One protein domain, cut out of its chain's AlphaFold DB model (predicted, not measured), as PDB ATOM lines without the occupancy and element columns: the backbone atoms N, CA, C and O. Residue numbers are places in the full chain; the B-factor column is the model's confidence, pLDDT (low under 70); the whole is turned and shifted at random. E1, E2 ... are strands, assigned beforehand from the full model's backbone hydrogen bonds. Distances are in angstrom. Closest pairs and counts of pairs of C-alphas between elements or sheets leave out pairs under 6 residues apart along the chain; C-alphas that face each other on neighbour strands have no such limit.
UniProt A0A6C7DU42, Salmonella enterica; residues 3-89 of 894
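This is residues 3 to 89 of the 894 residues of a protein of Salmonella enterica (UniProt A0A6C7DU42). With little regular structure, this is a small splayed sandwich: the sheet E1, E2, E5 faces the hairpin E3 and E4, and residues 48 to 84 make a wide loop from E4 back to E5. The 87 printed residues hold no named helix and five strands, E1 to E5 in chain order, with 32 residues; the class is all strand. The three-strand sheet is mixed, the other antiparallel. The whole is compact, radius of gyration of the C-alphas 13.1 A, spanning 37 by 28 by 21 A.

Inner strand E2, residues 16 to 22, is antiparallel to E1, residues 3 to 8 (N 5 and O 19, 2.8 A), and parallel to E5, residues 85 to 88 (N 22 and O 87, 2.8 A). E3, residues 28 to 35, is antiparallel to E4, residues 41 to 47 (N 29 and O 46, 2.7 A). The sheets' best planes are 38 degrees apart; the closest C-alphas of E2 and E3, Ala 20 and Val 31, are 6.5 A apart.

E1 begins at C-alpha 3 (231.475, 220.351, 230.699); E5 ends at C-alpha 88 (238.646, 216.297, 237.192). E3 is 20.7 A long, E2 19.5 A.

The printed part has no cut; the link E4 to E5 is long. pLDDT is under 70 in 21 residues, among them 9 to 15.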
ATOM      1  N   ASP A   3     232.745 219.716 230.351       80.75
ATOM      2  CA  ASP A   3     231.475 220.351 230.699       80.75
ATOM      3  C   ASP A   3     231.810 221.672 231.395       80.75
ATOM      4  O   ASP A   3     232.388 221.676 232.486       80.75
ATOM      5  N   ILE A   4     231.495 222.795 230.750       80.94
ATOM      6  CA  ILE A   4     231.721 224.127 231.316       80.94
ATOM      7  C   ILE A   4     230.395 224.627 231.861       80.94
ATOM      8  O   ILE A   4     229.412 224.757 231.136       80.94
ATOM      9  N   VAL A   5     230.373 224.888 233.161       83.00
ATOM     10  CA  VAL A   5     229.200 225.379 233.869       83.00
ATOM     11  C   VAL A   5     229.425 226.846 234.184       83.00
ATOM     12  O   VAL A   5     230.323 227.198 234.948       83.00
ATOM     13  N   LEU A   6     228.579 227.686 233.601       81.81
ATOM     14  CA  LEU A   6     228.520 229.113 233.875       81.81
ATOM     15  C   LEU A   6     227.349 229.356 234.817       81.81
ATOM     16  O   LEU A   6     226.234 228.895 234.560       81.81
ATOM     17  N   ARG A   7     227.590 230.044 235.930       77.56
ATOM     18  CA  ARG A   7     226.524 230.447 236.852       77.56
ATOM     19  C   ARG A   7     226.605 231.937 237.098       77.56
ATOM     20  O   ARG A   7     227.666 232.448 237.459       77.56
ATOM     21  N   THR A   8     225.471 232.603 236.945       70.44
ATOM     22  CA  THR A   8     225.305 233.976 237.404       70.44
ATOM     23  C   THR A   8     225.138 233.958 238.921       70.44
ATOM     24  O   THR A   8     224.447 233.106 239.488       70.44
ATOM     25  N   ALA A   9     225.815 234.871 239.605       59.81
ATOM     26  CA  ALA A   9     225.646 235.066 241.035       59.81
ATOM     27  C   ALA A   9     224.930 236.405 241.263       59.81
ATOM     28  O   ALA A   9     225.586 237.427 241.397       59.81
ATOM     29  N   GLY A  10     223.591 236.396 241.324       58.72
ATOM     30  CA  GLY A  10     222.840 237.502 241.945       58.72
ATOM     31  C   GLY A  10     221.960 238.410 241.073       58.72
ATOM     32  O   GLY A  10     221.943 239.604 241.337       58.72
ATOM     33  N   GLY A  11     221.159 237.867 240.145       57.59
ATOM     34  CA  GLY A  11     220.152 238.640 239.385       57.59
ATOM     35  C   GLY A  11     220.746 239.443 238.214       57.59
ATOM     36  O   GLY A  11     221.857 239.947 238.327       57.59
ATOM     37  N   ASP A  12     220.036 239.483 237.082       55.16
ATOM     38  CA  ASP A  12     220.486 239.995 235.766       55.16
ATOM     39  C   ASP A  12     221.220 241.357 235.798       55.16
ATOM     40  O   ASP A  12     220.697 242.313 236.377       55.16
ATOM     41  N   PRO A  13     222.399 241.486 235.148       54.69
ATOM     42  CA  PRO A  13     223.581 240.674 235.446       54.69
ATOM     43  C   PRO A  13     224.789 241.545 235.863       54.69
ATOM     44  O   PRO A  13     225.186 242.453 235.147       54.69
ATOM     45  N   LYS A  14     225.461 241.221 236.983       56.22
ATOM     46  CA  LYS A  14     226.864 241.623 237.272       56.22
ATOM     47  C   LYS A  14     227.596 240.522 238.046       56.22
ATOM     48  O   LYS A  14     227.644 240.542 239.274       56.22
ATOM     49  N   GLY A  15     228.173 239.560 237.320       69.12
ATOM     50  CA  GLY A  15     229.069 238.533 237.865       69.12
ATOM     51  C   GLY A  15     228.807 237.130 237.313       69.12
ATOM     52  O   GLY A  15     227.859 236.456 237.728       69.12
ATOM     53  N   LEU A  16     229.683 236.672 236.414       77.38
ATOM     54  CA  LEU A  16     229.683 235.314 235.868       77.38
ATOM     55  C   LEU A  16     230.809 234.503 236.514       77.38
ATOM     56  O   LEU A  16     231.963 234.924 236.493       77.38
ATOM     57  N   ASN A  17     230.486 233.341 237.082       80.38
ATOM     58  CA  ASN A  17     231.493 232.389 237.546       80.38
ATOM     59  C   ASN A  17     231.528 231.178 236.609       80.38
ATOM     60  O   ASN A  17     230.483 230.571 236.345       80.38
ATOM     61  N   ALA A  18     232.720 230.819 236.137       84.44
ATOM     62  CA  ALA A  18     232.937 229.683 235.253       84.44
ATOM     63  C   ALA A  18     233.670 228.545 235.970       84.44
ATOM     64  O   ALA A  18     234.685 228.744 236.637       84.44
ATOM     65  N   VAL A  19     233.165 227.325 235.801       85.31
ATOM     66  CA  VAL A  19     233.812 226.099 236.282       85.31
ATOM     67  C   VAL A  19     233.877 225.094 235.143       85.31
ATOM     68  O   VAL A  19     232.861 224.819 234.506       85.31
ATOM     69  N   ALA A  20     235.054 224.515 234.906       82.50
ATOM     70  CA  ALA A  20     235.243 223.454 233.920       82.50
ATOM     71  C   ALA A  20     235.406 222.091 234.611       82.50
ATOM     72  O   ALA A  20     236.290 221.909 235.450       82.50
ATOM     73  N   TYR A  21     234.577 221.115 234.233       80.69
ATOM     74  CA  TYR A  21     234.712 219.717 234.642       80.69
ATOM     75  C   TYR A  21     235.301 218.890 233.500       80.69
ATOM     76  O   TYR A  21     234.696 218.729 232.437       80.69
ATOM     77  N   LEU A  22     236.493 218.348 233.729       75.06
ATOM     78  CA  LEU A  22     237.243 217.587 232.739       75.06
ATOM     79  C   LEU A  22     236.931 216.096 232.842       75.06
ATOM     80  O   LEU A  22     236.911 215.527 233.934       75.06
ATOM     81  N   THR A  23     236.736 215.458 231.686       67.62
ATOM     82  CA  THR A  23     236.672 213.988 231.558       67.62
ATOM     83  C   THR A  23     237.968 213.387 231.008       67.62
ATOM     84  O   THR A  23     238.141 212.173 231.057       67.62
ATOM     85  N   GLN A  24     238.872 214.222 230.474       67.25
ATOM     86  CA  GLN A  24     240.179 213.850 229.920       67.25
ATOM     87  C   GLN A  24     241.160 215.026 230.056       67.25
ATOM     88  O   GLN A  24     240.783 216.166 229.777       67.25
ATOM     89  N   ASP A  25     242.416 214.741 230.403       63.50
ATOM     90  CA  ASP A  25     243.445 215.735 230.768       63.50
ATOM     91  C   ASP A  25     243.905 216.639 229.604       63.50
ATOM     92  O   ASP A  25     244.574 217.642 229.819       63.50
ATOM     93  N   SER A  26     243.566 216.292 228.358       64.06
ATOM     94  CA  SER A  26     244.101 216.944 227.148       64.06
ATOM     95  C   SER A  26     243.122 217.891 226.435       64.06
ATOM     96  O   SER A  26     243.463 218.420 225.379       64.06
ATOM     97  N   ALA A  27     241.896 218.069 226.946       66.25
ATOM     98  CA  ALA A  27     240.819 218.747 226.211       66.25
ATOM     99  C   ALA A  27     240.756 220.272 226.444       66.25
ATOM    100  O   ALA A  27     240.812 221.037 225.484       66.25
ATOM    101  N   VAL A  28     240.633 220.710 227.700       74.06
ATOM    102  CA  VAL A  28     240.607 222.123 228.124       74.06
ATOM    103  C   VAL A  28     241.414 222.219 229.416       74.06
ATOM    104  O   VAL A  28     241.150 221.476 230.353       74.06
ATOM    105  N   ASN A  29     242.400 223.106 229.462       74.12
ATOM    106  CA  ASN A  29     243.363 223.218 230.557       74.12
ATOM    107  C   ASN A  29     242.957 224.301 231.567       74.12
ATOM    108  O   ASN A  29     243.291 224.197 232.743       74.12
ATOM    109  N   SER A  30     242.249 225.334 231.110       82.12
ATOM    110  CA  SER A  30     241.676 226.388 231.948       82.12
ATOM    111  C   SER A  30     240.500 227.068 231.241       82.12
ATOM    112  O   SER A  30     240.371 226.993 230.015       82.12
ATOM    113  N   VAL A  31     239.640 227.715 232.029       87.50
ATOM    114  CA  VAL A  31     238.540 228.573 231.568       87.50
ATOM    115  C   VAL A  31     238.675 229.933 232.241       87.50
ATOM    116  O   VAL A  31     239.014 229.991 233.419       87.50
ATOM    117  N   ALA A  32     238.408 231.013 231.519       85.50
ATOM    118  CA  ALA A  32     238.352 232.363 232.061       85.50
ATOM    119  C   ALA A  32     237.181 233.132 231.447       85.50
ATOM    120  O   ALA A  32     236.749 232.829 230.335       85.50
ATOM    121  N   THR A  33     236.672 234.126 232.167       85.25
ATOM    122  CA  THR A  33     235.556 234.965 231.712       85.25
ATOM    123  C   THR A  33     235.908 236.438 231.811       85.25
ATOM    124  O   THR A  33     236.534 236.859 232.785       85.25
ATOM    125  N   VAL A  34     235.459 237.221 230.835       85.19
ATOM    126  CA  VAL A  34     235.560 238.684 230.807       85.19
ATOM    127  C   VAL A  34     234.157 239.235 230.577       85.19
ATOM    128  O   VAL A  34     233.464 238.778 229.675       85.19
ATOM    129  N   ASN A  35     233.722 240.196 231.388       82.69
ATOM    130  CA  ASN A  35     232.515 240.969 231.094       82.69
ATOM    131  C   ASN A  35     232.887 242.055 230.074       82.69
ATOM    132  O   ASN A  35     233.772 242.862 230.363       82.69
ATOM    133  N   THR A  36     232.279 242.035 228.891       78.50
ATOM    134  CA  THR A  36     232.618 242.953 227.790       78.50
ATOM    135  C   THR A  36     231.686 244.160 227.729       78.50
ATOM    136  O   THR A  36     232.137 245.255 227.394       78.50
ATOM    137  N   ASP A  37     230.429 243.999 228.140       75.31
ATOM    138  CA  ASP A  37     229.504 245.077 228.494       75.31
ATOM    139  C   ASP A  37     228.467 244.569 229.520       75.31
ATOM    140  O   ASP A  37     228.603 243.459 230.033       75.31
ATOM    141  N   GLU A  38     227.460 245.379 229.875       70.88
ATOM    142  CA  GLU A  38     226.534 245.079 230.981       70.88
ATOM    143  C   GLU A  38     225.973 243.650 230.946       70.88
ATOM    144  O   GLU A  38     225.983 242.995 231.988       70.88
ATOM    145  N   GLU A  39     225.587 243.135 229.774       73.56
ATOM    146  CA  GLU A  39     224.975 241.805 229.644       73.56
ATOM    147  C   GLU A  39     225.771 240.823 228.762       73.56
ATOM    148  O   GLU A  39     225.454 239.632 228.753       73.56
ATOM    149  N   ASN A  40     226.854 241.259 228.102       81.50
ATOM    150  CA  ASN A  40     227.717 240.401 227.284       81.50
ATOM    151  C   ASN A  40     228.995 239.945 228.011       81.50
ATOM    152  O   ASN A  40     229.628 240.676 228.781       81.50
ATOM    153  N   TYR A  41     229.389 238.695 227.750       82.50
ATOM    154  CA  TYR A  41     230.569 238.066 228.342       82.50
ATOM    155  C   TYR A  41     231.351 237.266 227.300       82.50
ATOM    156  O   TYR A  41     230.787 236.411 226.617       82.50
ATOM    157  N   ASP A  42     232.668 237.457 227.282       87.38
ATOM    158  CA  ASP A  42     233.592 236.600 226.549       87.38
ATOM    159  C   ASP A  42     234.083 235.461 227.445       87.38
ATOM    160  O   ASP A  42     234.417 235.655 228.621       87.38
ATOM    161  N   ILE A  43     234.185 234.261 226.871       86.56
ATOM    162  CA  ILE A  43     234.636 233.059 227.575       86.56
ATOM    163  C   ILE A  43     235.848 232.490 226.855       86.56
ATOM    164  O   ILE A  43     235.753 231.984 225.737       86.56
ATOM    165  N   TYR A  44     236.986 232.522 227.537       86.38
ATOM    166  CA  TYR A  44     238.258 232.058 227.011       86.38
ATOM    167  C   TYR A  44     238.560 230.658 227.527       86.38
ATOM    168  O   TYR A  44     238.541 230.399 228.731       86.38
ATOM    169  N   LEU A  45     238.867 229.749 226.603       85.44
ATOM    170  CA  LEU A  45     239.242 228.373 226.908       85.44
ATOM    171  C   LEU A  45     240.660 228.120 226.435       85.44
ATOM    172  O   LEU A  45     240.962 228.252 225.249       85.44
ATOM    173  N   ARG A  46     241.526 227.685 227.348       84.38
ATOM    174  CA  ARG A  46     242.851 227.212 226.962       84.38
ATOM    175  C   ARG A  46     242.750 225.756 226.546       84.38
ATOM    176  O   ARG A  46     242.625 224.883 227.398       84.38
ATOM    177  N   VAL A  47     242.797 225.483 225.250       76.19
ATOM    178  CA  VAL A  47     242.751 224.114 224.719       76.19
ATOM    179  C   VAL A  47     244.154 223.502 224.630       76.19
ATOM    180  O   VAL A  47     245.134 224.202 224.379       76.19
ATOM    181  N   GLY A  48     244.266 222.194 224.879       70.19
ATOM    182  CA  GLY A  48     245.537 221.464 224.810       70.19
ATOM    183  C   GLY A  48     246.099 221.371 223.382       70.19
ATOM    184  O   GLY A  48     245.362 221.505 222.406       70.19
ATOM    185  N   ALA A  49     247.403 221.090 223.256       65.62
ATOM    186  CA  ALA A  49     248.208 221.161 222.020       65.62
ATOM    187  C   ALA A  49     247.854 220.158 220.884       65.62
ATOM    188  O   ALA A  49     248.699 219.829 220.057       65.62
ATOM    189  N   GLY A  50     246.614 219.671 220.809       63.47
ATOM    190  CA  GLY A  50     246.128 218.751 219.774       63.47
ATOM    191  C   GLY A  50     244.663 218.953 219.367       63.47
ATOM    192  O   GLY A  50     244.120 218.124 218.637       63.47
ATOM    193  N   ALA A  51     243.998 220.019 219.826       63.12
ATOM    194  CA  ALA A  51     242.609 220.305 219.474       63.12
ATOM    195  C   ALA A  51     242.502 220.908 218.058       63.12
ATOM    196  O   ALA A  51     242.985 222.006 217.809       63.12
ATOM    197  N   GLN A  52     241.858 220.197 217.124       65.62
ATOM    198  CA  GLN A  52     241.709 220.635 215.722       65.62
ATOM    199  C   GLN A  52     240.370 221.332 215.421       65.62
ATOM    200  O   GLN A  52     240.211 221.936 214.363       65.62
ATOM    201  N   LYS A  53     239.383 221.221 216.319       69.94
ATOM    202  CA  LYS A  53     238.045 221.803 216.157       69.94
ATOM    203  C   LYS A  53     237.383 222.015 217.516       69.94
ATOM    204  O   LYS A  53     237.413 221.112 218.352       69.94
ATOM    205  N   LEU A  54     236.740 223.167 217.702       70.69
ATOM    206  CA  LEU A  54     235.869 223.441 218.843       70.69
ATOM    207  C   LEU A  54     234.404 223.266 218.417       70.69
ATOM    208  O   LEU A  54     233.986 223.789 217.386       70.69
ATOM    209  N   ILE A  55     233.634 222.499 219.188       74.00
ATOM    210  CA  ILE A  55     232.183 222.346 219.020       74.00
ATOM    211  C   ILE A  55     231.551 222.746 220.349       74.00
ATOM    212  O   ILE A  55     231.842 222.125 221.371       74.00
ATOM    213  N   VAL A  56     230.704 223.774 220.330       74.12
ATOM    214  CA  VAL A  56     230.012 224.283 221.518       74.12
ATOM    215  C   VAL A  56     228.538 223.905 221.419       74.12
ATOM    216  O   VAL A  56     227.862 224.292 220.472       74.12
ATOM    217  N   ASN A  57     228.051 223.138 222.395       74.25
ATOM    218  CA  ASN A  57     226.632 222.840 222.566       74.25
ATOM    219  C   ASN A  57     226.148 223.526 223.841       74.25
ATOM    220  O   ASN A  57     226.717 223.310 224.909       74.25
ATOM    221  N   LEU A  58     225.094 224.331 223.724       75.75
ATOM    222  CA  LEU A  58     224.522 225.070 224.842       75.75
ATOM    223  C   LEU A  58     223.265 224.387 225.374       75.75
ATOM    224  O   LEU A  58     222.388 223.975 224.615       75.75
ATOM    225  N   GLN A  59     223.162 224.334 226.697       76.75
ATOM    226  CA  GLN A  59     221.934 224.037 227.421       76.75
ATOM    227  C   GLN A  59     221.816 225.041 228.563       76.75
ATOM    228  O   GLN A  59     222.762 225.222 229.327       76.75
ATOM    229  N   PHE A  60     220.664 225.692 228.676       74.69
ATOM    230  CA  PHE A  60     220.394 226.684 229.710       74.69
ATOM    231  C   PHE A  60     219.086 226.358 230.435       74.69
ATOM    232  O   PHE A  60     218.203 225.691 229.898       74.69
ATOM    233  N   SER A  61     218.970 226.816 231.677       69.81
ATOM    234  CA  SER A  61     217.765 226.695 232.496       69.81
ATOM    235  C   SER A  61     217.638 227.966 233.330       69.81
ATOM    236  O   SER A  61     218.529 228.259 234.125       69.81
ATOM    237  N   GLY A  62     216.567 228.736 233.121       67.75
ATOM    238  CA  GLY A  62     216.300 229.970 233.871       67.75
ATOM    239  C   GLY A  62     217.012 231.245 233.388       67.75
ATOM    240  O   GLY A  62     216.934 232.244 234.089       67.75
ATOM    241  N   ALA A  63     217.661 231.231 232.218       64.00
ATOM    242  CA  ALA A  63     218.222 232.402 231.527       64.00
ATOM    243  C   ALA A  63     217.967 232.272 230.011       64.00
ATOM    244  O   ALA A  63     217.771 231.150 229.546       64.00
ATOM    245  N   ALA A  64     217.958 233.367 229.244       70.56
ATOM    246  CA  ALA A  64     217.865 233.337 227.779       70.56
ATOM    247  C   ALA A  64     219.219 233.720 227.163       70.56
ATOM    248  O   ALA A  64     219.834 234.685 227.597       70.56
ATOM    249  N   VAL A  65     219.690 232.955 226.175       73.69
ATOM    250  CA  VAL A  65     220.897 233.288 225.399       73.69
ATOM    251  C   VAL A  65     220.441 233.720 224.011       73.69
ATOM    252  O   VAL A  65     219.911 232.894 223.266       73.69
ATOM    253  N   GLU A  66     220.597 235.004 223.688       74.81
ATOM    254  CA  GLU A  66     220.121 235.577 222.420       74.81
ATOM    255  C   GLU A  66     221.047 235.252 221.239       74.81
ATOM    256  O   GLU A  66     220.569 234.923 220.151       74.81
ATOM    257  N   SER A  67     222.366 235.265 221.457       76.25
ATOM    258  CA  SER A  67     223.378 234.880 220.471       76.25
ATOM    259  C   SER A  67     224.537 234.119 221.126       76.25
ATOM    260  O   SER A  67     224.883 234.334 222.286       76.25
ATOM    261  N   LEU A  68     225.127 233.181 220.382       76.56
ATOM    262  CA  LEU A  68     226.407 232.557 220.716       76.56
ATOM    263  C   LEU A  68     227.281 232.602 219.470       76.56
ATOM    264  O   LEU A  68     226.965 231.959 218.467       76.56
ATOM    265  N   GLU A  69     228.399 233.305 219.565       76.12
ATOM    266  CA  GLU A  69     229.359 233.441 218.478       76.12
ATOM    267  C   GLU A  69     230.735 232.947 218.925       76.12
ATOM    268  O   GLU A  69     231.140 233.112 220.076       76.12
ATOM    269  N   VAL A  70     231.451 232.289 218.012       76.00
ATOM    270  CA  VAL A  70     232.846 231.904 218.239       76.00
ATOM    271  C   VAL A  70     233.716 233.025 217.691       76.00
ATOM    272  O   VAL A  70     233.781 233.219 216.478       76.00
ATOM    273  N   ILE A  71     234.368 233.750 218.595       76.50
ATOM    274  CA  ILE A  71     235.355 234.780 218.264       76.50
ATOM    275  C   ILE A  71     236.707 234.157 217.880       76.50
ATOM    276  O   ILE A  71     236.929 232.952 218.035       76.50
ATOM    277  N   GLU A  72     237.612 234.973 217.341       77.62
ATOM    278  CA  GLU A  72     238.947 234.527 216.941       77.62
ATOM    279  C   GLU A  72     239.799 234.044 218.126       77.62
ATOM    280  O   GLU A  72     239.605 234.434 219.278       77.62
ATOM    281  N   SER A  73     240.759 233.158 217.850       77.94
ATOM    282  CA  SER A  73     241.694 232.679 218.866       77.94
ATOM    283  C   SER A  73     242.672 233.781 219.269       77.94
ATOM    284  O   SER A  73     243.299 234.385 218.401       77.94
ATOM    285  N   VAL A  74     242.876 233.958 220.574       80.50
ATOM    286  CA  VAL A  74     243.874 234.877 221.137       80.50
ATOM    287  C   VAL A  74     245.080 234.113 221.693       80.50
ATOM    288  O   VAL A  74     244.926 233.037 222.274       80.50
ATOM    289  N   ASP A  75     246.280 234.683 221.558       81.19
ATOM    290  CA  ASP A  75     247.523 234.077 222.066       81.19
ATOM    291  C   ASP A  75     247.695 234.239 223.594       81.19
ATOM    292  O   ASP A  75     248.487 233.530 224.223       81.19
ATOM    293  N   SER A  76     246.938 235.152 224.213       81.25
ATOM    294  CA  SER A  76     246.952 235.432 225.655       81.25
ATOM    295  C   SER A  76     245.594 235.935 226.153       81.25
ATOM    296  O   SER A  76     244.836 236.522 225.385       81.25
ATOM    297  N   LEU A  77     245.297 235.736 227.444       82.50
ATOM    298  CA  LEU A  77     244.053 236.220 228.056       82.50
ATOM    299  C   LEU A  77     243.983 237.762 228.052       82.50
ATOM    300  O   LEU A  77     245.005 238.399 228.324       82.50
ATOM    301  N   PRO A  78     242.807 238.365 227.794       80.50
ATOM    302  CA  PRO A  78     242.633 239.814 227.867       80.50
ATOM    303  C   PRO A  78     242.796 240.370 229.285       80.50
ATOM    304  O   PRO A  78     242.581 239.678 230.285       80.50
ATOM    305  N   GLU A  79     243.127 241.656 229.369       76.75
ATOM    306  CA  GLU A  79     243.196 242.383 230.637       76.75
ATOM    307  C   GLU A  79     241.811 242.424 231.311       76.75
ATOM    308  O   GLU A  79     240.807 242.732 230.674       76.75
ATOM    309  N   GLY A  80     241.743 242.069 232.600       74.44
ATOM    310  CA  GLY A  80     240.482 241.971 233.352       74.44
ATOM    311  C   GLY A  80     239.807 240.589 233.342       74.44
ATOM    312  O   GLY A  80     238.763 240.430 233.974       74.44
ATOM    313  N   ALA A  81     240.396 239.581 232.687       81.88
ATOM    314  CA  ALA A  81     239.893 238.207 232.729       81.88
ATOM    315  C   ALA A  81     239.974 237.592 234.133       81.88
ATOM    316  O   ALA A  81     241.004 237.655 234.806       81.88
ATOM    317  N   VAL A  82     238.887 236.941 234.551       82.19
ATOM    318  CA  VAL A  82     238.820 236.168 235.795       82.19
ATOM    319  C   VAL A  82     238.919 234.690 235.448       82.19
ATOM    320  O   VAL A  82     238.051 234.153 234.757       82.19
ATOM    321  N   GLU A  83     239.974 234.028 235.916       84.56
ATOM    322  CA  GLU A  83     240.117 232.583 235.744       84.56
ATOM    323  C   GLU A  83     239.106 231.820 236.612       84.56
ATOM    324  O   GLU A  83     238.947 232.066 237.809       84.56
ATOM    325  N   GLY A  84     238.422 230.870 235.983       80.38
ATOM    326  CA  GLY A  84     237.529 229.919 236.621       80.38
ATOM    327  C   GLY A  84     238.269 228.708 237.194       80.38
ATOM    328  O   GLY A  84     239.454 228.484 236.953       80.38
ATOM    329  N   THR A  85     237.557 227.880 237.959       82.62
ATOM    330  CA  THR A  85     238.143 226.682 238.596       82.62
ATOM    331  C   THR A  85     238.001 225.440 237.711       82.62
ATOM    332  O   THR A  85     236.962 225.238 237.079       82.62
ATOM    333  N   VAL A  86     239.018 224.571 237.702       80.19
ATOM    334  CA  VAL A  86     239.033 223.312 236.935       80.19
ATOM    335  C   VAL A  86     239.001 222.104 237.878       80.19
ATOM    336  O   VAL A  86     239.815 222.008 238.795       80.19
ATOM    337  N   TYR A  87     238.090 221.157 237.637       76.44
ATOM    338  CA  TYR A  87     237.979 219.898 238.384       76.44
ATOM    339  C   TYR A  87     238.049 218.678 237.454       76.44
ATOM    340  O   TYR A  87     237.466 218.689 236.371       76.44
ATOM    341  N   HIS A  88     238.685 217.587 237.897       73.00
ATOM    342  CA  HIS A  88     238.646 216.297 237.192       73.00
ATOM    343  C   HIS A  88     237.464 215.464 237.689       73.00
ATOM    344  O   HIS A  88     237.324 215.195 238.885       73.00
ATOM    345  N   ARG A  89     236.596 215.045 236.767       65.12
ATOM    346  CA  ARG A  89     235.424 214.225 237.072       65.12
ATOM    347  C   ARG A  89     235.822 212.748 237.082       65.12
ATOM    348  O   ARG A  89     235.991 212.142 236.029       65.12
TER     349      ARG A  89